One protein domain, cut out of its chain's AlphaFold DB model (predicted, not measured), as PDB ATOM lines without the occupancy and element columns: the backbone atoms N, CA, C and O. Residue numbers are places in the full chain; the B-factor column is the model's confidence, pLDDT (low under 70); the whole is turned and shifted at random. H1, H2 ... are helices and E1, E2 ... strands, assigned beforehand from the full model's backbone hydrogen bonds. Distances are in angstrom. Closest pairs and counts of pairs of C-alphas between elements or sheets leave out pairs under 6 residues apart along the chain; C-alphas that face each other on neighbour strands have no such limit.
ATOM      1  N   ALA A   2      15.261 -31.940 -60.735       74.44
ATOM      2  CA  ALA A   2      15.801 -33.301 -60.587       74.44
ATOM      3  C   ALA A   2      15.341 -34.306 -61.666       74.44
ATOM      4  O   ALA A   2      16.177 -34.948 -62.293       74.44
ATOM      5  N   ALA A   3      14.042 -34.366 -61.987       79.56
ATOM      6  CA  ALA A   3      13.532 -35.269 -63.028       79.56
ATOM      7  C   ALA A   3      14.161 -35.027 -64.418       79.56
ATOM      8  O   ALA A   3      14.414 -35.973 -65.163       79.56
ATOM      9  N   LYS A   4      14.468 -33.763 -64.763       86.38
ATOM     10  CA  LYS A   4      15.156 -33.423 -66.020       86.38
ATOM     11  C   LYS A   4      16.603 -33.926 -66.016       86.38
ATOM     12  O   LYS A   4      17.055 -34.446 -67.031       86.38
ATOM     13  N   LEU A   5      17.305 -33.804 -64.886       86.56
ATOM     14  CA  LEU A   5      18.665 -34.334 -64.725       86.56
ATOM     15  C   LEU A   5      18.678 -35.860 -64.836       86.56
ATOM     16  O   LEU A   5      19.460 -36.403 -65.609       86.56
ATOM     17  N   MET A   6      17.759 -36.546 -64.155       87.31
ATOM     18  CA  MET A   6      17.644 -38.004 -64.235       87.31
ATOM     19  C   MET A   6      17.387 -38.478 -65.665       87.31
ATOM     20  O   MET A   6      18.121 -39.317 -66.169       87.31
ATOM     21  N   ASN A   7      16.421 -37.890 -66.375       88.50
ATOM     22  CA  ASN A   7      16.154 -38.272 -67.766       88.50
ATOM     23  C   ASN A   7      17.343 -37.982 -68.703       88.50
ATOM     24  O   ASN A   7      17.523 -38.666 -69.707       88.50
ATOM     25  N   LYS A   8      18.164 -36.969 -68.391       94.25
ATOM     26  CA  LYS A   8      19.360 -36.638 -69.173       94.25
ATOM     27  C   LYS A   8      20.521 -37.594 -68.900       94.25
ATOM     28  O   LYS A   8      21.273 -37.869 -69.832       94.25
ATOM     29  N   HIS A   9      20.696 -38.071 -67.671       95.00
ATOM     30  CA  HIS A   9      21.904 -38.800 -67.263       95.00
ATOM     31  C   HIS A   9      21.704 -40.306 -67.068       95.00
ATOM     32  O   HIS A   9      22.682 -41.037 -67.170       95.00
ATOM     33  N   LEU A  10      20.481 -40.788 -66.850       95.19
ATOM     34  CA  LEU A  10      20.203 -42.222 -66.743       95.19
ATOM     35  C   LEU A  10      20.149 -42.876 -68.128       95.19
ATOM     36  O   LEU A  10      19.600 -42.307 -69.078       95.19
ATOM     37  N   ASP A  11      20.702 -44.079 -68.234       96.00
ATOM     38  CA  ASP A  11      20.441 -44.949 -69.374       96.00
ATOM     39  C   ASP A  11      18.972 -45.412 -69.377       96.00
ATOM     40  O   ASP A  11      18.337 -45.545 -68.327       96.00
ATOM     41  N   LYS A  12      18.413 -45.687 -70.561       93.12
ATOM     42  CA  LYS A  12      17.030 -46.181 -70.700       93.12
ATOM     43  C   LYS A  12      16.808 -47.530 -70.007       93.12
ATOM     44  O   LYS A  12      15.697 -47.818 -69.572       93.12
ATOM     45  N   ASN A  13      17.861 -48.337 -69.904       94.94
ATOM     46  CA  ASN A  13      17.864 -49.639 -69.256       94.94
ATOM     47  C   ASN A  13      18.417 -49.571 -67.832       94.94
ATOM     48  O   ASN A  13      18.648 -50.620 -67.233       94.94
ATOM     49  N   CYS A  14      18.611 -48.366 -67.287       95.88
ATOM     50  CA  CYS A  14      19.172 -48.199 -65.960       95.88
ATOM     51  C   CYS A  14      18.363 -48.976 -64.913       95.88
ATOM     52  O   CYS A  14      17.124 -48.926 -64.882       95.88
ATOM     53  N   ARG A  15      19.089 -49.726 -64.083       94.94
ATOM     54  CA  ARG A  15      18.551 -50.476 -62.947       94.94
ATOM     55  C   ARG A  15      18.853 -49.750 -61.651       94.94
ATOM     56  O   ARG A  15      19.811 -48.983 -61.560       94.94
ATOM     57  N   VAL A  16      18.023 -50.015 -60.659       93.19
ATOM     58  CA  VAL A  16      18.144 -49.458 -59.320       93.19
ATOM     59  C   VAL A  16      18.093 -50.599 -58.337       93.19
ATOM     60  O   VAL A  16      17.119 -51.343 -58.346       93.19
ATOM     61  N   THR A  17      19.104 -50.718 -57.489       92.62
ATOM     62  CA  THR A  17      19.107 -51.694 -56.402       92.62
ATOM     63  C   THR A  17      18.981 -50.972 -55.079       92.62
ATOM     64  O   THR A  17      19.728 -50.038 -54.791       92.62
ATOM     65  N   LEU A  18      18.056 -51.430 -54.252       87.38
ATOM     66  CA  LEU A  18      17.937 -50.977 -52.877       87.38
ATOM     67  C   LEU A  18      18.428 -52.121 -51.998       87.38
ATOM     68  O   LEU A  18      17.833 -53.195 -51.982       87.38
ATOM     69  N   GLN A  19      19.581 -51.930 -51.368       79.38
ATOM     70  CA  GLN A  19      20.173 -52.929 -50.496       79.38
ATOM     71  C   GLN A  19      19.405 -52.992 -49.173       79.38
ATOM     72  O   GLN A  19      19.146 -51.974 -48.536       79.38
ATOM     73  N   GLY A  20      19.073 -54.230 -48.818       70.75
ATOM     74  CA  GLY A  20      18.404 -54.719 -47.616       70.75
ATOM     75  C   GLY A  20      18.318 -56.251 -47.721       70.75
ATOM     76  O   GLY A  20      18.809 -56.816 -48.708       70.75
ATOM     77  N   LYS A  21      17.689 -56.957 -46.773       63.06
ATOM     78  CA  LYS A  21      17.570 -58.433 -46.835       63.06
ATOM     79  C   LYS A  21      16.835 -58.920 -48.081       63.06
ATOM     80  O   LYS A  21      17.151 -59.990 -48.592       63.06
ATOM     81  N   ASN A  22      15.914 -58.111 -48.602       66.31
ATOM     82  CA  ASN A  22      15.197 -58.365 -49.848       66.31
ATOM     83  C   ASN A  22      15.644 -57.368 -50.915       66.31
ATOM     84  O   ASN A  22      14.887 -56.471 -51.279       66.31
ATOM     85  N   ALA A  23      16.889 -57.495 -51.383       69.44
ATOM     86  CA  ALA A  23      17.426 -56.632 -52.429       69.44
ATOM     87  C   ALA A  23      16.529 -56.676 -53.680       69.44
ATOM     88  O   ALA A  23      16.590 -57.613 -54.477       69.44
ATOM     89  N   ALA A  24      15.684 -55.659 -53.834       77.12
ATOM     90  CA  ALA A  24      14.805 -55.507 -54.977       77.12
ATOM     91  C   ALA A  24      15.515 -54.666 -56.040       77.12
ATOM     92  O   ALA A  24      16.053 -53.587 -55.757       77.12
ATOM     93  N   GLU A  25      15.510 -55.164 -57.274       88.88
ATOM     94  CA  GLU A  25      15.840 -54.352 -58.437       88.88
ATOM     95  C   GLU A  25      14.577 -53.704 -58.992       88.88
ATOM     96  O   GLU A  25      13.561 -54.363 -59.198       88.88
ATOM     97  N   MET A  26      14.656 -52.417 -59.311       89.50
ATOM     98  CA  MET A  26      13.579 -51.708 -59.989       89.50
ATOM     99  C   MET A  26      14.073 -50.930 -61.200       89.50
ATOM    100  O   MET A  26      15.258 -50.632 -61.374       89.50
ATOM    101  N   SER A  27      13.121 -50.586 -62.061       91.12
ATOM    102  CA  SER A  27      13.380 -49.710 -63.193       91.12
ATOM    103  C   SER A  27      13.637 -48.272 -62.730       91.12
ATOM    104  O   SER A  27      13.084 -47.809 -61.729       91.12
ATOM    105  N   ALA A  28      14.386 -47.508 -63.527       90.19
ATOM    106  CA  ALA A  28      14.519 -46.065 -63.330       90.19
ATOM    107  C   ALA A  28      13.164 -45.324 -63.303       90.19
ATOM    108  O   ALA A  28      13.056 -44.249 -62.710       90.19
ATOM    109  N   GLN A  29      12.127 -45.864 -63.954       88.56
ATOM    110  CA  GLN A  29      10.792 -45.269 -63.951       88.56
ATOM    111  C   GLN A  29      10.083 -45.463 -62.608       88.56
ATOM    112  O   GLN A  29       9.594 -44.479 -62.057       88.56
ATOM    113  N   SER A  30      10.089 -46.684 -62.071       87.81
ATOM    114  CA  SER A  30       9.545 -46.996 -60.743       87.81
ATOM    115  C   SER A  30      10.253 -46.171 -59.669       87.81
ATOM    116  O   SER A  30       9.613 -45.506 -58.862       87.81
ATOM    117  N   TYR A  31      11.582 -46.085 -59.743       89.31
ATOM    118  CA  TYR A  31      12.352 -45.264 -58.816       89.31
ATOM    119  C   TYR A  31      11.979 -43.775 -58.881       89.31
ATOM    120  O   TYR A  31      11.810 -43.132 -57.850       89.31
ATOM    121  N   LYS A  32      11.784 -43.201 -60.079       89.00
ATOM    122  CA  LYS A  32      11.305 -41.811 -60.215       89.00
ATOM    123  C   LYS A  32       9.949 -41.596 -59.541       89.00
ATOM    124  O   LYS A  32       9.732 -40.527 -58.976       89.00
ATOM    125  N   GLN A  33       9.050 -42.575 -59.625       88.94
ATOM    126  CA  GLN A  33       7.739 -42.509 -58.980       88.94
ATOM    127  C   GLN A  33       7.875 -42.543 -57.456       88.94
ATOM    128  O   GLN A  33       7.305 -41.684 -56.790       88.94
ATOM    129  N   VAL A  34       8.719 -43.428 -56.918       89.50
ATOM    130  CA  VAL A  34       9.020 -43.477 -55.479       89.50
ATOM    131  C   VAL A  34       9.662 -42.174 -54.992       89.50
ATOM    132  O   VAL A  34       9.260 -41.627 -53.971       89.50
ATOM    133  N   MET A  35      10.614 -41.610 -55.737       89.50
ATOM    134  CA  MET A  35      11.235 -40.333 -55.367       89.50
ATOM    135  C   MET A  35      10.251 -39.160 -55.411       89.50
ATOM    136  O   MET A  35      10.372 -38.235 -54.608       89.50
ATOM    137  N   ALA A  36       9.292 -39.183 -56.342       90.12
ATOM    138  CA  ALA A  36       8.216 -38.199 -56.392       90.12
ATOM    139  C   ALA A  36       7.292 -38.345 -55.177       90.12
ATOM    140  O   ALA A  36       7.036 -37.349 -54.511       90.12
ATOM    141  N   MET A  37       6.907 -39.584 -54.856       91.56
ATOM    142  CA  MET A  37       6.119 -39.938 -53.677       91.56
ATOM    143  C   MET A  37       6.762 -39.457 -52.381       91.56
ATOM    144  O   MET A  37       6.082 -38.906 -51.524       91.56
ATOM    145  N   GLY A  38       8.082 -39.619 -52.257       92.19
ATOM    146  CA  GLY A  38       8.836 -39.164 -51.093       92.19
ATOM    147  C   GLY A  38       8.617 -37.682 -50.781       92.19
ATOM    148  O   GLY A  38       8.609 -37.309 -49.622       92.19
ATOM    149  N   ASN A  39       8.363 -36.826 -51.777       91.62
ATOM    150  CA  ASN A  39       8.084 -35.410 -51.505       91.62
ATOM    151  C   ASN A  39       6.731 -35.182 -50.812       91.62
ATOM    152  O   ASN A  39       6.561 -34.152 -50.166       91.62
ATOM    153  N   ASP A  40       5.789 -36.116 -50.954       94.50
ATOM    154  CA  ASP A  40       4.454 -36.027 -50.360       94.50
ATOM    155  C   ASP A  40       4.423 -36.618 -48.941       94.50
ATOM    156  O   ASP A  40       3.724 -36.101 -48.072       94.50
ATOM    157  N   ILE A  41       5.178 -37.699 -48.699       95.62
ATOM    158  CA  ILE A  41       5.217 -38.397 -47.398       95.62
ATOM    159  C   ILE A  41       6.349 -37.937 -46.473       95.62
ATOM    160  O   ILE A  41       6.254 -38.138 -45.269       95.62
ATOM    161  N   GLU A  42       7.386 -37.294 -47.010       95.50
ATOM    162  CA  GLU A  42       8.579 -36.855 -46.274       95.50
ATOM    163  C   GLU A  42       8.868 -35.361 -46.549       95.50
ATOM    164  O   GLU A  42       9.932 -35.007 -47.073       95.50
ATOM    165  N   PRO A  43       7.927 -34.442 -46.255       95.19
ATOM    166  CA  PRO A  43       8.057 -33.034 -46.640       95.19
ATOM    167  C   PRO A  43       9.205 -32.311 -45.921       95.19
ATOM    168  O   PRO A  43       9.702 -31.301 -46.417       95.19
ATOM    169  N   ASP A  44       9.638 -32.821 -44.767       96.44
ATOM    170  CA  ASP A  44      10.736 -32.279 -43.966       96.44
ATOM    171  C   ASP A  44      12.077 -32.989 -44.217       96.44
ATOM    172  O   ASP A  44      13.033 -32.807 -43.459       96.44
ATOM    173  N   ARG A  45      12.161 -33.791 -45.286       95.69
ATOM    174  CA  ARG A  45      13.367 -34.525 -45.657       95.69
ATOM    175  C   ARG A  45      14.561 -33.592 -45.853       95.69
ATOM    176  O   ARG A  45      14.593 -32.777 -46.776       95.69
ATOM    177  N   ILE A  46      15.607 -33.809 -45.059       96.50
ATOM    178  CA  ILE A  46      16.895 -33.117 -45.178       96.50
ATOM    179  C   ILE A  46      17.979 -34.143 -45.483       96.50
ATOM    180  O   ILE A  46      18.187 -35.083 -44.722       96.50
ATOM    181  N   MET A  47      18.701 -33.936 -46.583       96.12
ATOM    182  CA  MET A  47      19.825 -34.778 -46.994       96.12
ATOM    183  C   MET A  47      21.115 -33.960 -46.997       96.12
ATOM    184  O   MET A  47      21.184 -32.905 -47.626       96.12
ATOM    185  N   CYS A  48      22.146 -34.466 -46.327       97.50
ATOM    186  CA  CYS A  48      23.478 -33.882 -46.276       97.50
ATOM    187  C   CYS A  48      24.490 -34.869 -46.860       97.50
ATOM    188  O   CYS A  48      24.701 -35.952 -46.314       97.50
ATOM    189  N   VAL A  49      25.114 -34.507 -47.982       97.50
ATOM    190  CA  VAL A  49      26.191 -35.314 -48.565       97.50
ATOM    191  C   VAL A  49      27.427 -35.151 -47.687       97.50
ATOM    192  O   VAL A  49      27.987 -34.062 -47.598       97.50
ATOM    193  N   HIS A  50      27.844 -36.233 -47.038       97.62
ATOM    194  CA  HIS A  50      29.008 -36.237 -46.161       97.62
ATOM    195  C   HIS A  50      30.308 -36.410 -46.943       97.62
ATOM    196  O   HIS A  50      31.278 -35.691 -46.722       97.62
ATOM    197  N   SER A  51      30.330 -37.369 -47.866       98.12
ATOM    198  CA  SER A  51      31.496 -37.625 -48.702       98.12
ATOM    199  C   SER A  51      31.081 -38.074 -50.093       98.12
ATOM    200  O   SER A  51      30.035 -38.701 -50.273       98.12
ATOM    201  N   THR A  52      31.927 -37.764 -51.071       98.44
ATOM    202  CA  THR A  52      31.825 -38.272 -52.436       98.44
ATOM    203  C   THR A  52      33.222 -38.600 -52.937       98.44
ATOM    204  O   THR A  52      34.145 -37.800 -52.792       98.44
ATOM    205  N   LYS A  53      33.381 -39.769 -53.552       98.12
ATOM    206  CA  LYS A  53      34.614 -40.175 -54.224       98.12
ATOM    207  C   LYS A  53      34.298 -40.855 -55.547       98.12
ATOM    208  O   LYS A  53      33.266 -41.508 -55.691       98.12
ATOM    209  N   VAL A  54      35.209 -40.714 -56.500       98.12
ATOM    210  CA  VAL A  54      35.144 -41.411 -57.784       98.12
ATOM    211  C   VAL A  54      36.217 -42.488 -57.785       98.12
ATOM    212  O   VAL A  54      37.379 -42.197 -57.510       98.12
ATOM    213  N   ILE A  55      35.817 -43.728 -58.047       97.94
ATOM    214  CA  ILE A  55      36.724 -44.867 -58.195       97.94
ATOM    215  C   ILE A  55      36.369 -45.527 -59.519       97.94
ATOM    216  O   ILE A  55      35.271 -46.064 -59.656       97.94
ATOM    217  N   GLU A  56      37.289 -45.461 -60.481       97.12
ATOM    218  CA  GLU A  56      37.067 -45.951 -61.846       97.12
ATOM    219  C   GLU A  56      35.791 -45.333 -62.448       97.12
ATOM    220  O   GLU A  56      35.644 -44.109 -62.479       97.12
ATOM    221  N   ASN A  57      34.850 -46.168 -62.881       97.69
ATOM    222  CA  ASN A  57      33.578 -45.761 -63.454       97.69
ATOM    223  C   ASN A  57      32.452 -45.633 -62.408       97.69
ATOM    224  O   ASN A  57      31.273 -45.611 -62.770       97.69
ATOM    225  N   LYS A  58      32.788 -45.564 -61.112       98.19
ATOM    226  CA  LYS A  58      31.816 -45.480 -60.016       98.19
ATOM    227  C   LYS A  58      31.907 -44.165 -59.255       98.19
ATOM    228  O   LYS A  58      32.987 -43.739 -58.849       98.19
ATOM    229  N   ILE A  59      30.752 -43.560 -58.990       97.94
ATOM    230  CA  ILE A  59      30.604 -42.431 -58.066       97.94
ATOM    231  C   ILE A  59      30.012 -42.980 -56.774       97.94
ATOM    232  O   ILE A  59      28.893 -43.484 -56.762       97.94
ATOM    233  N   LEU A  60      30.771 -42.883 -55.691       98.19
ATOM    234  CA  LEU A  60      30.418 -43.384 -54.368       98.19
ATOM    235  C   LEU A  60      30.146 -42.179 -53.477       98.19
ATOM    236  O   LEU A  60      30.980 -41.278 -53.416       98.19
ATOM    237  N   SER A  61      29.001 -42.136 -52.808       98.06
ATOM    238  CA  SER A  61      28.659 -41.061 -51.876       98.06
ATOM    239  C   SER A  61      28.060 -41.611 -50.595       98.06
ATOM    240  O   SER A  61      27.272 -42.546 -50.647       98.06
ATOM    241  N   SER A  62      28.387 -40.992 -49.467       98.06
ATOM    242  CA  SER A  62      27.701 -41.229 -48.196       98.06
ATOM    243  C   SER A  62      26.870 -40.001 -47.859       98.06
ATOM    244  O   SER A  62      27.367 -38.873 -47.902       98.06
ATOM    245  N   ILE A  63      25.597 -40.216 -47.552       97.88
ATOM    246  CA  ILE A  63      24.607 -39.169 -47.318       97.88
ATOM    247  C   ILE A  63      23.965 -39.420 -45.959       97.88
ATOM    248  O   ILE A  63      23.510 -40.526 -45.692       97.88
ATOM    249  N   TYR A  64      23.884 -38.396 -45.119       97.81
ATOM    250  CA  TYR A  64      23.046 -38.431 -43.926       97.81
ATOM    251  C   TYR A  64      21.680 -37.841 -44.244       97.81
ATOM    252  O   TYR A  64      21.576 -36.775 -44.850       97.81
ATOM    253  N   LEU A  65      20.637 -38.551 -43.846       96.81
ATOM    254  CA  LEU A  65      19.245 -38.213 -44.064       96.81
ATOM    255  C   LEU A  65      18.565 -38.043 -42.703       96.81
ATOM    256  O   LEU A  65      18.663 -38.920 -41.852       96.81
ATOM    257  N   LYS A  66      17.851 -36.932 -42.528       97.38
ATOM    258  CA  LYS A  66      16.837 -36.754 -41.487       97.38
ATOM    259  C   LYS A  66      15.467 -36.709 -42.156       97.38
ATOM    260  O   LYS A  66      15.296 -35.989 -43.141       97.38
ATOM    261  N   VAL A  67      14.504 -37.428 -41.596       97.50
ATOM    262  CA  VAL A  67      13.106 -37.414 -42.034       97.50
ATOM    263  C   VAL A  67      12.172 -37.640 -40.851       97.50
ATOM    264  O   VAL A  67      12.566 -38.292 -39.886       97.50
ATOM    265  N   THR A  68      10.946 -37.128 -40.919       97.62
ATOM    266  CA  THR A  68       9.898 -37.434 -39.941       97.62
ATOM    267  C   THR A  68       8.846 -38.371 -40.542       97.62
ATOM    268  O   THR A  68       8.225 -38.059 -41.555       97.62
ATOM    269  N   ASP A  69       8.619 -39.525 -39.910       97.56
ATOM    270  CA  ASP A  69       7.512 -40.435 -40.214       97.56
ATOM    271  C   ASP A  69       6.209 -39.881 -39.628       97.56
ATOM    272  O   ASP A  69       5.982 -39.919 -38.415       97.56
ATOM    273  N   VAL A  70       5.341 -39.395 -40.517       97.69
ATOM    274  CA  VAL A  70       4.019 -38.855 -40.179       97.69
ATOM    275  C   VAL A  70       2.945 -39.810 -40.702       97.69
ATOM    276  O   VAL A  70       2.604 -39.803 -41.887       97.69
ATOM    277  N   GLN A  71       2.374 -40.643 -39.826       97.50
ATOM    278  CA  GLN A  71       1.458 -41.729 -40.221       97.50
ATOM    279  C   GLN A  71       0.238 -41.246 -41.025       97.50
ATOM    280  O   GLN A  71      -0.262 -41.955 -41.908       97.50
ATOM    281  N   SER A  72      -0.241 -40.030 -40.757       97.44
ATOM    282  CA  SER A  72      -1.376 -39.447 -41.479       97.44
ATOM    283  C   SER A  72      -1.060 -39.170 -42.956       97.44
ATOM    284  O   SER A  72      -1.935 -39.372 -43.799       97.44
ATOM    285  N   LEU A  73       0.184 -38.807 -43.299       97.25
ATOM    286  CA  LEU A  73       0.612 -38.594 -44.687       97.25
ATOM    287  C   LEU A  73       0.611 -39.910 -45.470       97.25
ATOM    288  O   LEU A  73       0.008 -39.981 -46.542       97.25
ATOM    289  N   TYR A  74       1.183 -40.973 -44.898       96.88
ATOM    290  CA  TYR A  74       1.145 -42.315 -45.490       96.88
ATOM    291  C   TYR A  74      -0.292 -42.798 -45.701       96.88
ATOM    292  O   TYR A  74      -0.642 -43.266 -46.783       96.88
ATOM    293  N   THR A  75      -1.147 -42.636 -44.690       96.06
ATOM    294  CA  THR A  75      -2.552 -43.061 -44.758       96.06
ATOM    295  C   THR A  75      -3.331 -42.300 -45.833       96.06
ATOM    296  O   THR A  75      -4.099 -42.897 -46.589       96.06
ATOM    297  N   ASN A  76      -3.142 -40.982 -45.925       96.12
ATOM    298  CA  ASN A  76      -3.821 -40.153 -46.918       96.12
ATOM    299  C   ASN A  76      -3.352 -40.471 -48.339       96.12
ATOM    300  O   ASN A  76      -4.176 -40.605 -49.249       96.12
ATOM    301  N   LEU A  77      -2.046 -40.645 -48.529       94.94
ATOM    302  CA  LEU A  77      -1.500 -40.992 -49.828       94.94
ATOM    303  C   LEU A  77      -1.932 -42.403 -50.259       94.94
ATOM    304  O   LEU A  77      -2.291 -42.597 -51.417       94.94
ATOM    305  N   ALA A  78      -2.000 -43.370 -49.341       95.44
ATOM    306  CA  ALA A  78      -2.461 -44.728 -49.640       95.44
ATOM    307  C   ALA A  78      -3.900 -44.797 -50.169       95.44
ATOM    308  O   ALA A  78      -4.236 -45.702 -50.924       95.44
ATOM    309  N   ARG A  79      -4.751 -43.820 -49.834       95.38
ATOM    310  CA  ARG A  79      -6.120 -43.727 -50.374       95.38
ATOM    311  C   ARG A  79      -6.177 -43.209 -51.810       95.38
ATOM    312  O   ARG A  79      -7.194 -43.381 -52.473       95.38
ATOM    313  N   THR A  80      -5.133 -42.523 -52.266       94.12
ATOM    314  CA  THR A  80      -5.128 -41.792 -53.545       94.12
ATOM    315  C   THR A  80      -4.112 -42.339 -54.546       94.12
ATOM    316  O   THR A  80      -4.262 -42.128 -55.748       94.12
ATOM    317  N   SER A  81      -3.108 -43.076 -54.075       92.94
ATOM    318  CA  SER A  81      -2.013 -43.611 -54.876       92.94
ATOM    319  C   SER A  81      -2.043 -45.133 -54.920       92.94
ATOM    320  O   SER A  81      -1.950 -45.799 -53.893       92.94
ATOM    321  N   LYS A  82      -2.047 -45.688 -56.137       91.38
ATOM    322  CA  LYS A  82      -1.888 -47.132 -56.374       91.38
ATOM    323  C   LYS A  82      -0.468 -47.645 -56.111       91.38
ATOM    324  O   LYS A  82      -0.238 -48.842 -56.194       91.38
ATOM    325  N   MET A  83       0.502 -46.776 -55.813       86.12
ATOM    326  CA  MET A  83       1.887 -47.219 -55.584       86.12
ATOM    327  C   MET A  83       2.026 -48.142 -54.373       86.12
ATOM    328  O   MET A  83       2.904 -48.993 -54.369       86.12
ATOM    329  N   PHE A  84       1.149 -48.022 -53.376       88.56
ATOM    330  CA  PHE A  84       1.146 -48.928 -52.227       88.56
ATOM    331  C   PHE A  84       0.589 -50.326 -52.544       88.56
ATOM    332  O   PHE A  84       0.595 -51.191 -51.673       88.56
ATOM    333  N   GLU A  85       0.118 -50.551 -53.772       89.88
ATOM    334  CA  GLU A  85      -0.249 -51.870 -54.298       89.88
ATOM    335  C   GLU A  85       0.914 -52.515 -55.082       89.88
ATOM    336  O   GLU A  85       0.825 -53.682 -55.457       89.88
ATOM    337  N   ASP A  86       2.002 -51.779 -55.354       87.25
ATOM    338  CA  ASP A  86       3.168 -52.292 -56.082       87.25
ATOM    339  C   ASP A  86       4.095 -53.060 -55.128       87.25
ATOM    340  O   ASP A  86       4.697 -52.490 -54.216       87.25
ATOM    341  N   GLU A  87       4.251 -54.361 -55.370       85.94
ATOM    342  CA  GLU A  87       5.122 -55.246 -54.587       85.94
ATOM    343  C   GLU A  87       6.577 -54.760 -54.523       85.94
ATOM    344  O   GLU A  87       7.243 -54.946 -53.505       85.94
ATOM    345  N   ASN A  88       7.081 -54.081 -55.560       82.62
ATOM    346  CA  ASN A  88       8.432 -53.520 -55.523       82.62
ATOM    347  C   ASN A  88       8.525 -52.368 -54.525       82.62
ATOM    348  O   ASN A  88       9.549 -52.232 -53.865       82.62
ATOM    349  N   VAL A  89       7.471 -51.551 -54.404       84.62
ATOM    350  CA  VAL A  89       7.394 -50.446 -53.436       84.62
ATOM    351  C   VAL A  89       7.266 -51.002 -52.019       84.62
ATOM    352  O   VAL A  89       7.977 -50.562 -51.117       84.62
ATOM    353  N   LEU A  90       6.428 -52.021 -51.822       86.31
ATOM    354  CA  LEU A  90       6.300 -52.706 -50.532       86.31
ATOM    355  C   LEU A  90       7.608 -53.392 -50.112       86.31
ATOM    356  O   LEU A  90       7.995 -53.325 -48.943       86.31
ATOM    357  N   GLY A  91       8.342 -53.966 -51.069       83.88
ATOM    358  CA  GLY A  91       9.677 -54.531 -50.868       83.88
ATOM    359  C   GLY A  91      10.716 -53.525 -50.357       83.88
ATOM    360  O   GLY A  91      11.717 -53.937 -49.779       83.88
ATOM    361  N   MET A  92      10.461 -52.219 -50.492       82.31
ATOM    362  CA  MET A  92      11.300 -51.153 -49.926       82.31
ATOM    363  C   MET A  92      10.997 -50.827 -48.463       82.31
ATOM    364  O   MET A  92      11.603 -49.913 -47.907       82.31
ATOM    365  N   GLY A  93      10.002 -51.474 -47.860       88.00
ATOM    366  CA  GLY A  93       9.511 -51.078 -46.544       88.00
ATOM    367  C   GLY A  93       8.532 -49.902 -46.571       88.00
ATOM    368  O   GLY A  93       8.167 -49.404 -45.510       88.00
ATOM    369  N   LEU A  94       8.066 -49.457 -47.747       89.31
ATOM    370  CA  LEU A  94       7.112 -48.347 -47.889       89.31
ATOM    371  C   LEU A  94       5.664 -48.827 -47.718       89.31
ATOM    372  O   LEU A  94       4.848 -48.768 -48.633       89.31
ATOM    373  N   TYR A  95       5.337 -49.310 -46.522       93.88
ATOM    374  CA  TYR A  95       3.977 -49.708 -46.153       93.88
ATOM    375  C   TYR A  95       3.149 -48.498 -45.699       93.88
ATOM    376  O   TYR A  95       3.689 -47.626 -45.028       93.88
ATOM    377  N   PRO A  96       1.830 -48.428 -45.956       95.12
ATOM    378  CA  PRO A  96       0.975 -47.406 -45.343       95.12
ATOM    379  C   PRO A  96       0.870 -47.533 -43.821       95.12
ATOM    380  O   PRO A  96       0.707 -46.541 -43.118       95.12
ATOM    381  N   ASP A  97       0.966 -48.758 -43.312       96.12
ATOM    382  CA  ASP A  97       0.887 -49.084 -41.892       96.12
ATOM    383  C   ASP A  97       2.254 -48.937 -41.202       96.12
ATOM    384  O   ASP A  97       3.231 -49.568 -41.619       96.12
ATOM    385  N   ARG A  98       2.316 -48.120 -40.140       97.06
ATOM    386  CA  ARG A  98       3.554 -47.844 -39.391       97.06
ATOM    387  C   ARG A  98       4.152 -49.110 -38.793       97.06
ATOM    388  O   ARG A  98       5.365 -49.285 -38.865       97.06
ATOM    389  N   ALA A  99       3.329 -50.008 -38.253       97.19
ATOM    390  CA  ALA A  99       3.818 -51.234 -37.633       97.19
ATOM    391  C   ALA A  99       4.551 -52.133 -38.627       97.19
ATOM    392  O   ALA A  99       5.640 -52.623 -38.330       97.19
ATOM    393  N   ARG A 100       4.028 -52.261 -39.848       95.88
ATOM    394  CA  ARG A 100       4.723 -52.959 -40.933       95.88
ATOM    395  C   ARG A 100       5.999 -52.245 -41.376       95.88
ATOM    396  O   ARG A 100       7.012 -52.921 -41.547       95.88
ATOM    397  N   ARG A 101       5.988 -50.911 -41.530       94.75
ATOM    398  CA  ARG A 101       7.204 -50.137 -41.871       94.75
ATOM    399  C   ARG A 101       8.302 -50.324 -40.829       94.75
ATOM    400  O   ARG A 101       9.430 -50.670 -41.161       94.75
ATOM    401  N   PHE A 102       7.970 -50.122 -39.561       96.31
ATOM    402  CA  PHE A 102       8.947 -50.177 -38.478       96.31
ATOM    403  C   PHE A 102       9.401 -51.609 -38.215       96.31
ATOM    404  O   PHE A 102      10.580 -51.823 -37.960       96.31
ATOM    405  N   GLY A 103       8.519 -52.599 -38.377       94.38
ATOM    406  CA  GLY A 103       8.899 -54.010 -38.366       94.38
ATOM    407  C   GLY A 103       9.907 -54.358 -39.465       94.38
ATOM    408  O   GLY A 103      10.862 -55.088 -39.203       94.38
ATOM    409  N   PHE A 104       9.746 -53.794 -40.668       92.12
ATOM    410  CA  PHE A 104      10.724 -53.937 -41.749       92.12
ATOM    411  C   PHE A 104      12.082 -53.335 -41.356       92.12
ATOM    412  O   PHE A 104      13.088 -54.039 -41.391       92.12
ATOM    413  N   PHE A 105      12.122 -52.083 -40.885       92.12
ATOM    414  CA  PHE A 105      13.380 -51.456 -40.454       92.12
ATOM    415  C   PHE A 105      14.030 -52.154 -39.253       92.12
ATOM    416  O   PHE A 105      15.254 -52.280 -39.207       92.12
ATOM    417  N   ALA A 106      13.240 -52.653 -38.302       93.38
ATOM    418  CA  ALA A 106      13.745 -53.385 -37.144       93.38
ATOM    419  C   ALA A 106      14.384 -54.714 -37.568       93.38
ATOM    420  O   ALA A 106      15.431 -55.090 -37.047       93.38
ATOM    421  N   ALA A 107      13.803 -55.398 -38.561       90.44
ATOM    422  CA  ALA A 107      14.371 -56.619 -39.120       90.44
ATOM    423  C   ALA A 107      15.694 -56.370 -39.866       90.44
ATOM    424  O   ALA A 107      16.564 -57.244 -39.845       90.44
ATOM    425  N   GLU A 108      15.856 -55.209 -40.504       86.00
ATOM    426  CA  GLU A 108      17.102 -54.794 -41.171       86.00
ATOM    427  C   GLU A 108      18.176 -54.315 -40.178       86.00
ATOM    428  O   GLU A 108      19.366 -54.503 -40.415       86.00
ATOM    429  N   SER A 109      17.776 -53.771 -39.026       83.06
ATOM    430  CA  SER A 109      18.670 -53.202 -38.002       83.06
ATOM    431  C   SER A 109      19.343 -54.261 -37.114       83.06
ATOM    432  O   SER A 109      19.550 -54.042 -35.922       83.06
ATOM    433  N   SER A 110      19.718 -55.421 -37.666       75.94
ATOM    434  CA  SER A 110      20.194 -56.585 -36.894       75.94
ATOM    435  C   SER A 110      21.456 -56.348 -36.058       75.94
ATOM    436  O   SER A 110      21.810 -57.189 -35.239       75.94
ATOM    437  N   HIS A 111      22.150 -55.233 -36.271       84.44
ATOM    438  CA  HIS A 111      23.357 -54.862 -35.537       84.44
ATOM    439  C   HIS A 111      23.095 -53.912 -34.356       84.44
ATOM    440  O   HIS A 111      24.030 -53.612 -33.619       84.44
ATOM    441  N   ASN A 112      21.853 -53.448 -34.155       92.00
ATOM    442  CA  ASN A 112      21.489 -52.536 -33.071       92.00
ATOM    443  C   ASN A 112      20.142 -52.937 -32.441       92.00
ATOM    444  O   ASN A 112      19.070 -52.524 -32.887       92.00
ATOM    445  N   GLU A 113      20.210 -53.752 -31.385       94.44
ATOM    446  CA  GLU A 113      19.027 -54.260 -30.677       94.44
ATOM    447  C   GLU A 113      18.188 -53.142 -30.047       94.44
ATOM    448  O   GLU A 113      16.961 -53.207 -30.105       94.44
ATOM    449  N   GLN A 114      18.828 -52.104 -29.496       95.06
ATOM    450  CA  GLN A 114      18.119 -50.969 -28.900       95.06
ATOM    451  C   GLN A 114      17.299 -50.228 -29.959       95.06
ATOM    452  O   GLN A 114      16.117 -49.979 -29.755       95.06
ATOM    453  N   LEU A 115      17.893 -49.952 -31.122       95.44
ATOM    454  CA  LEU A 115      17.193 -49.311 -32.234       95.44
ATOM    455  C   LEU A 115      15.989 -50.139 -32.710       95.44
ATOM    456  O   LEU A 115      14.919 -49.589 -32.970       95.44
ATOM    457  N   ALA A 116      16.143 -51.461 -32.805       95.50
ATOM    458  CA  ALA A 116      15.040 -52.350 -33.157       95.50
ATOM    459  C   ALA A 116      13.917 -52.321 -32.101       95.50
ATOM    460  O   ALA A 116      12.738 -52.284 -32.462       95.50
ATOM    461  N   GLN A 117      14.260 -52.299 -30.810       95.81
ATOM    462  CA  GLN A 117      13.290 -52.160 -29.719       95.81
ATOM    463  C   GLN A 117      12.571 -50.808 -29.761       95.81
ATOM    464  O   GLN A 117      11.344 -50.780 -29.642       95.81
ATOM    465  N   ASP A 118      13.299 -49.715 -29.992       96.12
ATOM    466  CA  ASP A 118      12.737 -48.367 -30.098       96.12
ATOM    467  C   ASP A 118      11.747 -48.279 -31.265       96.12
ATOM    468  O   ASP A 118      10.627 -47.800 -31.098       96.12
ATOM    469  N   LEU A 119      12.100 -48.831 -32.432       96.50
ATOM    470  CA  LEU A 119      11.189 -48.941 -33.573       96.50
ATOM    471  C   LEU A 119       9.913 -49.711 -33.218       96.50
ATOM    472  O   LEU A 119       8.810 -49.249 -33.502       96.50
ATOM    473  N   ILE A 120      10.027 -50.877 -32.580       96.06
ATOM    474  CA  ILE A 120       8.851 -51.662 -32.186       96.06
ATOM    475  C   ILE A 120       7.986 -50.865 -31.199       96.06
ATOM    476  O   ILE A 120       6.767 -50.799 -31.376       96.06
ATOM    477  N   ALA A 121       8.595 -50.207 -30.212       96.31
ATOM    478  CA  ALA A 121       7.891 -49.396 -29.224       96.31
ATOM    479  C   ALA A 121       7.182 -48.182 -29.851       96.31
ATOM    480  O   ALA A 121       6.049 -47.868 -29.479       96.31
ATOM    481  N   TYR A 122       7.816 -47.517 -30.818       97.44
ATOM    482  CA  TYR A 122       7.256 -46.356 -31.513       97.44
ATOM    483  C   TYR A 122       6.245 -46.735 -32.597       97.44
ATOM    484  O   TYR A 122       5.447 -45.900 -33.016       97.44
ATOM    485  N   SER A 123       6.203 -48.000 -33.015       96.81
ATOM    486  CA  SER A 123       5.290 -48.465 -34.063       96.81
ATOM    487  C   SER A 123       3.802 -48.337 -33.718       96.81
ATOM    488  O   SER A 123       2.973 -48.246 -34.620       96.81
ATOM    489  N   GLN A 124       3.483 -48.325 -32.421       94.50
ATOM    490  CA  GLN A 124       2.121 -48.240 -31.879       94.50
ATOM    491  C   GLN A 124       1.764 -46.837 -31.370       94.50
ATOM    492  O   GLN A 124       0.676 -46.629 -30.838       94.50
ATOM    493  N   ARG A 125       2.696 -45.887 -31.471       95.12
ATOM    494  CA  ARG A 125       2.511 -44.499 -31.040       95.12
ATOM    495  C   ARG A 125       1.734 -43.726 -32.100       95.12
ATOM    496  O   ARG A 125       1.833 -44.052 -33.284       95.12
ATOM    497  N   GLU A 126       0.992 -42.705 -31.686       95.31
ATOM    498  CA  GLU A 126       0.326 -41.778 -32.617       95.31
ATOM    499  C   GLU A 126       1.254 -40.627 -33.008       95.31
ATOM    500  O   GLU A 126       1.132 -40.073 -34.097       95.31
ATOM    501  N   GLU A 127       2.207 -40.311 -32.134       97.56
ATOM    502  CA  GLU A 127       3.178 -39.248 -32.309       97.56
ATOM    503  C   GLU A 127       4.038 -39.460 -33.564       97.56
ATOM    504  O   GLU A 127       4.281 -40.587 -34.014       97.56
ATOM    505  N   ASP A 128       4.504 -38.357 -34.140       97.69
ATOM    506  CA  ASP A 128       5.427 -38.384 -35.267       97.69
ATOM    507  C   ASP A 128       6.805 -38.869 -34.808       97.69
ATOM    508  O   ASP A 128       7.230 -38.615 -33.678       97.69
ATOM    509  N   VAL A 129       7.518 -39.574 -35.684       97.75
ATOM    510  CA  VAL A 129       8.801 -40.200 -35.339       97.75
ATOM    511  C   VAL A 129       9.886 -39.653 -36.241       97.75
ATOM    512  O   VAL A 129       9.845 -39.825 -37.454       97.75
ATOM    513  N   VAL A 130      10.885 -39.007 -35.655       97.62
ATOM    514  CA  VAL A 130      12.043 -38.513 -36.392       97.62
ATOM    515  C   VAL A 130      13.051 -39.644 -36.535       97.62
ATOM    516  O   VAL A 130      13.450 -40.274 -35.555       97.62
ATOM    517  N   MET A 131      13.484 -39.871 -37.767       97.12
ATOM    518  CA  MET A 131      14.429 -40.908 -38.149       97.12
ATOM    519  C   MET A 131      15.684 -40.271 -38.737       97.12
ATOM    520  O   MET A 131      15.612 -39.358 -39.567       97.12
ATOM    521  N   TYR A 132      16.839 -40.792 -38.334       96.81
ATOM    522  CA  TYR A 132      18.119 -40.480 -38.951       96.81
ATOM    523  C   TYR A 132      18.659 -41.716 -39.647       96.81
ATOM    524  O   TYR A 132      18.685 -42.804 -39.076       96.81
ATOM    525  N   MET A 133      19.100 -41.542 -40.885       95.69
ATOM    526  CA  MET A 133      19.613 -42.616 -41.718       95.69
ATOM    527  C   MET A 133      20.934 -42.203 -42.347       95.69
ATOM    528  O   MET A 133      21.141 -41.044 -42.709       95.69
ATOM    529  N   ARG A 134      21.816 -43.171 -42.543       95.75
ATOM    530  CA  ARG A 134      22.920 -43.081 -43.482       95.75
ATOM    531  C   ARG A 134      22.514 -43.800 -44.765       95.75
ATOM    532  O   ARG A 134      21.947 -44.886 -44.733       95.75
ATOM    533  N   ILE A 135      22.804 -43.177 -45.896       95.19
ATOM    534  CA  ILE A 135      22.605 -43.743 -47.222       95.19
ATOM    535  C   ILE A 135      23.961 -43.799 -47.905       95.19
ATOM    536  O   ILE A 135      24.552 -42.758 -48.196       95.19
ATOM    537  N   ASP A 136      24.430 -45.004 -48.198       96.62
ATOM    538  CA  ASP A 136      25.564 -45.203 -49.086       96.62
ATOM    539  C   ASP A 136      25.042 -45.399 -50.513       96.62
ATOM    540  O   ASP A 136      24.310 -46.336 -50.837       96.62
ATOM    541  N   PHE A 137      25.395 -44.451 -51.372       95.81
ATOM    542  CA  PHE A 137      24.917 -44.335 -52.737       95.81
ATOM    543  C   PHE A 137      26.047 -44.644 -53.716       95.81
ATOM    544  O   PHE A 137      27.118 -44.039 -53.659       95.81
ATOM    545  N   THR A 138      25.813 -45.579 -54.633       97.62
ATOM    546  CA  THR A 138      26.784 -45.956 -55.668       97.62
ATOM    547  C   THR A 138      26.162 -45.773 -57.040       97.62
ATOM    548  O   THR A 138      25.175 -46.429 -57.337       97.62
ATOM    549  N   LEU A 139      26.745 -44.931 -57.890       97.31
ATOM    550  CA  LEU A 139      26.401 -44.827 -59.310       97.31
ATOM    551  C   LEU A 139      27.469 -45.528 -60.139       97.31
ATOM    552  O   LEU A 139      28.643 -45.211 -59.985       97.31
ATOM    553  N   THR A 140      27.073 -46.390 -61.068       98.12
ATOM    554  CA  THR A 140      27.958 -46.932 -62.106       98.12
ATOM    555  C   THR A 140      27.693 -46.202 -63.417       98.12
ATOM    556  O   THR A 140      26.554 -46.154 -63.888       98.12
ATOM    557  N   VAL A 141      28.739 -45.634 -64.008       98.00
ATOM    558  CA  VAL A 141      28.685 -44.830 -65.232       98.00
ATOM    559  C   VAL A 141      29.308 -45.611 -66.387       98.00
ATOM    560  O   VAL A 141      30.311 -46.301 -66.229       98.00
ATOM    561  N   ASP A 142      28.708 -45.510 -67.564       97.75
ATOM    562  CA  ASP A 142      29.286 -45.991 -68.810       97.75
ATOM    563  C   ASP A 142      30.332 -44.995 -69.326       97.75
ATOM    564  O   ASP A 142      30.028 -43.818 -69.540       97.75
ATOM    565  N   ASP A 143      31.563 -45.446 -69.555       95.94
ATOM    566  CA  ASP A 143      32.658 -44.549 -69.940       95.94
ATOM    567  C   ASP A 143      32.511 -43.949 -71.342       95.94
ATOM    568  O   ASP A 143      33.052 -42.873 -71.611       95.94
ATOM    569  N   THR A 144      31.749 -44.597 -72.224       97.50
ATOM    570  CA  THR A 144      31.576 -44.147 -73.611       97.50
ATOM    571  C   THR A 144      30.463 -43.109 -73.714       97.50
ATOM    572  O   THR A 144      30.653 -42.006 -74.221       97.50
ATOM    573  N   THR A 145      29.281 -43.448 -73.208       97.25
ATOM    574  CA  THR A 145      28.062 -42.636 -73.297       97.25
ATOM    575  C   THR A 145      27.936 -41.628 -72.158       97.25
ATOM    576  O   THR A 145      27.120 -40.707 -72.243       97.25
ATOM    577  N   ARG A 146      28.723 -41.799 -71.083       96.19
ATOM    578  CA  ARG A 146      28.640 -41.030 -69.828       96.19
ATOM    579  C   ARG A 146      27.260 -41.101 -69.167       96.19
ATOM    580  O   ARG A 146      26.873 -40.200 -68.420       96.19
ATOM    581  N   LYS A 147      26.503 -42.166 -69.453       97.38
ATOM    582  CA  LYS A 147      25.200 -42.456 -68.847       97.38
ATOM    583  C   LYS A 147      25.367 -43.318 -67.607       97.38
ATOM    584  O   LYS A 147      26.265 -44.145 -67.533       97.38
ATOM    585  N   ILE A 148      24.479 -43.142 -66.641       97.19
ATOM    586  CA  ILE A 148      24.394 -43.998 -65.460       97.19
ATOM    587  C   ILE A 148      23.688 -45.293 -65.870       97.19
ATOM    588  O   ILE A 148      22.541 -45.259 -66.320       97.19
ATOM    589  N   LEU A 149      24.377 -46.420 -65.707       97.00
ATOM    590  CA  LEU A 149      23.876 -47.760 -66.029       97.00
ATOM    591  C   LEU A 149      23.138 -48.390 -64.853       97.00
ATOM    592  O   LEU A 149      22.142 -49.086 -65.022       97.00
ATOM    593  N   HIS A 150      23.622 -48.142 -63.644       96.56
ATOM    594  CA  HIS A 150      23.116 -48.778 -62.437       96.56
ATOM    595  C   HIS A 150      23.349 -47.855 -61.259       96.56
ATOM    596  O   HIS A 150      24.371 -47.165 -61.213       96.56
ATOM    597  N   PHE A 151      22.425 -47.850 -60.309       93.81
ATOM    598  CA  PHE A 151      22.700 -47.264 -59.015       93.81
ATOM    599  C   PHE A 151      22.158 -48.075 -57.856       93.81
ATOM    600  O   PHE A 151      21.104 -48.703 -57.945       93.81
ATOM    601  N   THR A 152      22.899 -48.018 -56.758       94.81
ATOM    602  CA  THR A 152      22.622 -48.754 -55.535       94.81
ATOM    603  C   THR A 152      22.417 -47.777 -54.392       94.81
ATOM    604  O   THR A 152      23.218 -46.857 -54.223       94.81
ATOM    605  N   HIS A 153      21.374 -48.000 -53.599       92.00
ATOM    606  CA  HIS A 153      21.178 -47.362 -52.303       92.00
ATOM    607  C   HIS A 153      21.303 -48.410 -51.207       92.00
ATOM    608  O   HIS A 153      20.511 -49.345 -51.183       92.00
ATOM    609  N   ALA A 154      22.246 -48.243 -50.293       92.31
ATOM    610  CA  ALA A 154      22.263 -48.979 -49.039       92.31
ATOM    611  C   ALA A 154      21.814 -48.043 -47.925       92.31
ATOM    612  O   ALA A 154      22.409 -46.981 -47.747       92.31
ATOM    613  N   TYR A 155      20.747 -48.416 -47.226       90.75
ATOM    614  CA  TYR A 155      20.197 -47.633 -46.130       90.75
ATOM    615  C   TYR A 155      20.600 -48.258 -44.806       90.75
ATOM    616  O   TYR A 155      20.485 -49.466 -44.616       90.75
ATOM    617  N   GLU A 156      21.014 -47.417 -43.878       92.19
ATOM    618  CA  GLU A 156      21.287 -47.782 -42.500       92.19
ATOM    619  C   GLU A 156      20.542 -46.787 -41.617       92.19
ATOM    620  O   GLU A 156      20.832 -45.591 -41.630       92.19
ATOM    621  N   LEU A 157      19.542 -47.257 -40.877       94.00
ATOM    622  CA  LEU A 157      18.895 -46.439 -39.862       94.00
ATOM    623  C   LEU A 157      19.863 -46.298 -38.682       94.00
ATOM    624  O   LEU A 157      20.338 -47.297 -38.152       94.00
ATOM    625  N   THR A 158      20.174 -45.066 -38.288       94.62
ATOM    626  CA  THR A 158      21.174 -44.789 -37.250       94.62
ATOM    627  C   THR A 158      20.540 -44.428 -35.914       94.62
ATOM    628  O   THR A 158      21.084 -44.779 -34.871       94.62
ATOM    629  N   SER A 159      19.393 -43.743 -35.915       95.44
ATOM    630  CA  SER A 159      18.637 -43.437 -34.693       95.44
ATOM    631  C   SER A 159      17.185 -43.054 -34.981       95.44
ATOM    632  O   SER A 159      16.846 -42.631 -36.090       95.44
ATOM    633  N   VAL A 160      16.336 -43.187 -33.959       96.75
ATOM    634  CA  VAL A 160      14.918 -42.801 -33.978       96.75
ATOM    635  C   VAL A 160      14.514 -42.162 -32.655       96.75
ATOM    636  O   VAL A 160      15.016 -42.540 -31.600       96.75
ATOM    637  N   HIS A 161      13.603 -41.194 -32.699       96.06
ATOM    638  CA  HIS A 161      13.002 -40.602 -31.502       96.06
ATOM    639  C   HIS A 161      11.633 -40.002 -31.822       96.06
ATOM    640  O   HIS A 161      11.313 -39.731 -32.979       96.06
ATOM    641  N   ILE A 162      10.823 -39.781 -30.791       97.06
ATOM    642  CA  ILE A 162       9.537 -39.099 -30.935       97.06
ATOM    643  C   ILE A 162       9.778 -37.614 -31.235       97.06
ATOM    644  O   ILE A 162      10.623 -36.961 -30.619       97.06
ATOM    645  N   ALA A 163       9.042 -37.058 -32.191       95.38
ATOM    646  CA  ALA A 163       9.124 -35.641 -32.509       95.38
ATOM    647  C   ALA A 163       8.748 -34.791 -31.282       95.38
ATOM    648  O   ALA A 163       7.772 -35.062 -30.587       95.38
TER     649      ALA A 163
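This is residues 2 to 163 of the 172 residues of a protein of Spumella elongata (UniProt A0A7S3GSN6). A twisted sheet of six strands curls round H2, the longest helix, while a helical hairpin of H6 and H7 packs on the sheet, with H7 crossing over E6. The short helices H3, H4 and H5 follow one another between E4 and this hairpin, and H1 grazes the sheet. The printed part has 162 residues with seven named helices and six named strands, in the order H1 E1 E2 H2 E3 E4 H3 H4 H5 H6 H7 E5 E6. The sheet, in the order E2 E1 E6 E5 E4 E3, is mixed, and the class is mixed, helices and strands. The whole is compact, with a radius of gyration of the C-alphas of 16.2 A and spans of 51 by 35 by 26 A.

Start at H1, residues 2 to 9, which only just is on the sheet, with 5 pairs of C-alphas within 10 A, and only grazes it with residues 6 to 9. E1, residues 10 to 19, bends by 102 degrees at residue 13 and forms an antiparallel hairpin with E2, residues 24 to 27; look for N 26 and O 16, 2.9 A apart. Next the sheet curls round H2, residues 28 to 41; its closest C-alphas with E1 are those of Ala 28 and Cys 14, 5.8 A apart. E3, residues 46 to 55, and E4, residues 58 to 69, form an antiparallel hairpin, with N 48 and O 64 within hydrogen-bond range at 2.8 A. H3, residues 71 to 78, is not on the sheet; residues 40 to 41 of H2 alone touch it, closest at the C-alphas of Ile 41 and Leu 73, 5.3 A, at a steep tilt of 44 degrees, opposite ways. H4, residues 82 to 85, is close to H3 but not clearly touching, with the closest C-alphas, Ala 78 and Phe 84, 6.1 A apart. H5, residues 87 to 90, only grazes the sheet. H6, residues 98 to 108, only grazes it too; H6 and H7, residues 113 to 122, form a helical hairpin, with the closest C-alphas, Ala 106 and Ala 116, 4.3 A apart, and a shallow tilt of 5 degrees, opposite ways. E5, residues 129 to 141, and E6, residues 148 to 162, form an antiparallel hairpin, with N 136 and O 154 at 2.9 A. E5 is antiparallel to E4, with N 133 and O 65 at 2.8 A, and E6 is parallel to E1, with N 17 and O 151 at 2.9 A. H7 lies over E6 at a height over the sheet of 8.8 A, across the strands at 74 degrees on the local plane. Every O i to N i+4 pair is within hydrogen-bond range in H1, H3, H6 and H7, and 8 of 10 are in H2; H4 and H5 are too short for such a pair.

Find C-alpha 2 at (15.801, -33.301, -60.587), where H1 begins. From C-alpha 28 at (14.519, -46.065, -63.330), H2 runs 20.0 A. E4 spans 31.8 A and E5 36.2 A; E6 runs 37.9 A to C-alpha 162 at (9.537, -39.099, -30.935).

The two C-alphas farthest apart, those of Glu 126 and Thr 144, are 51.6 A apart. The printed part has no cut, and no link between named elements is long. The mean pLDDT of the printed part is 92.9; look at residues 21 to 23 for the values under 70.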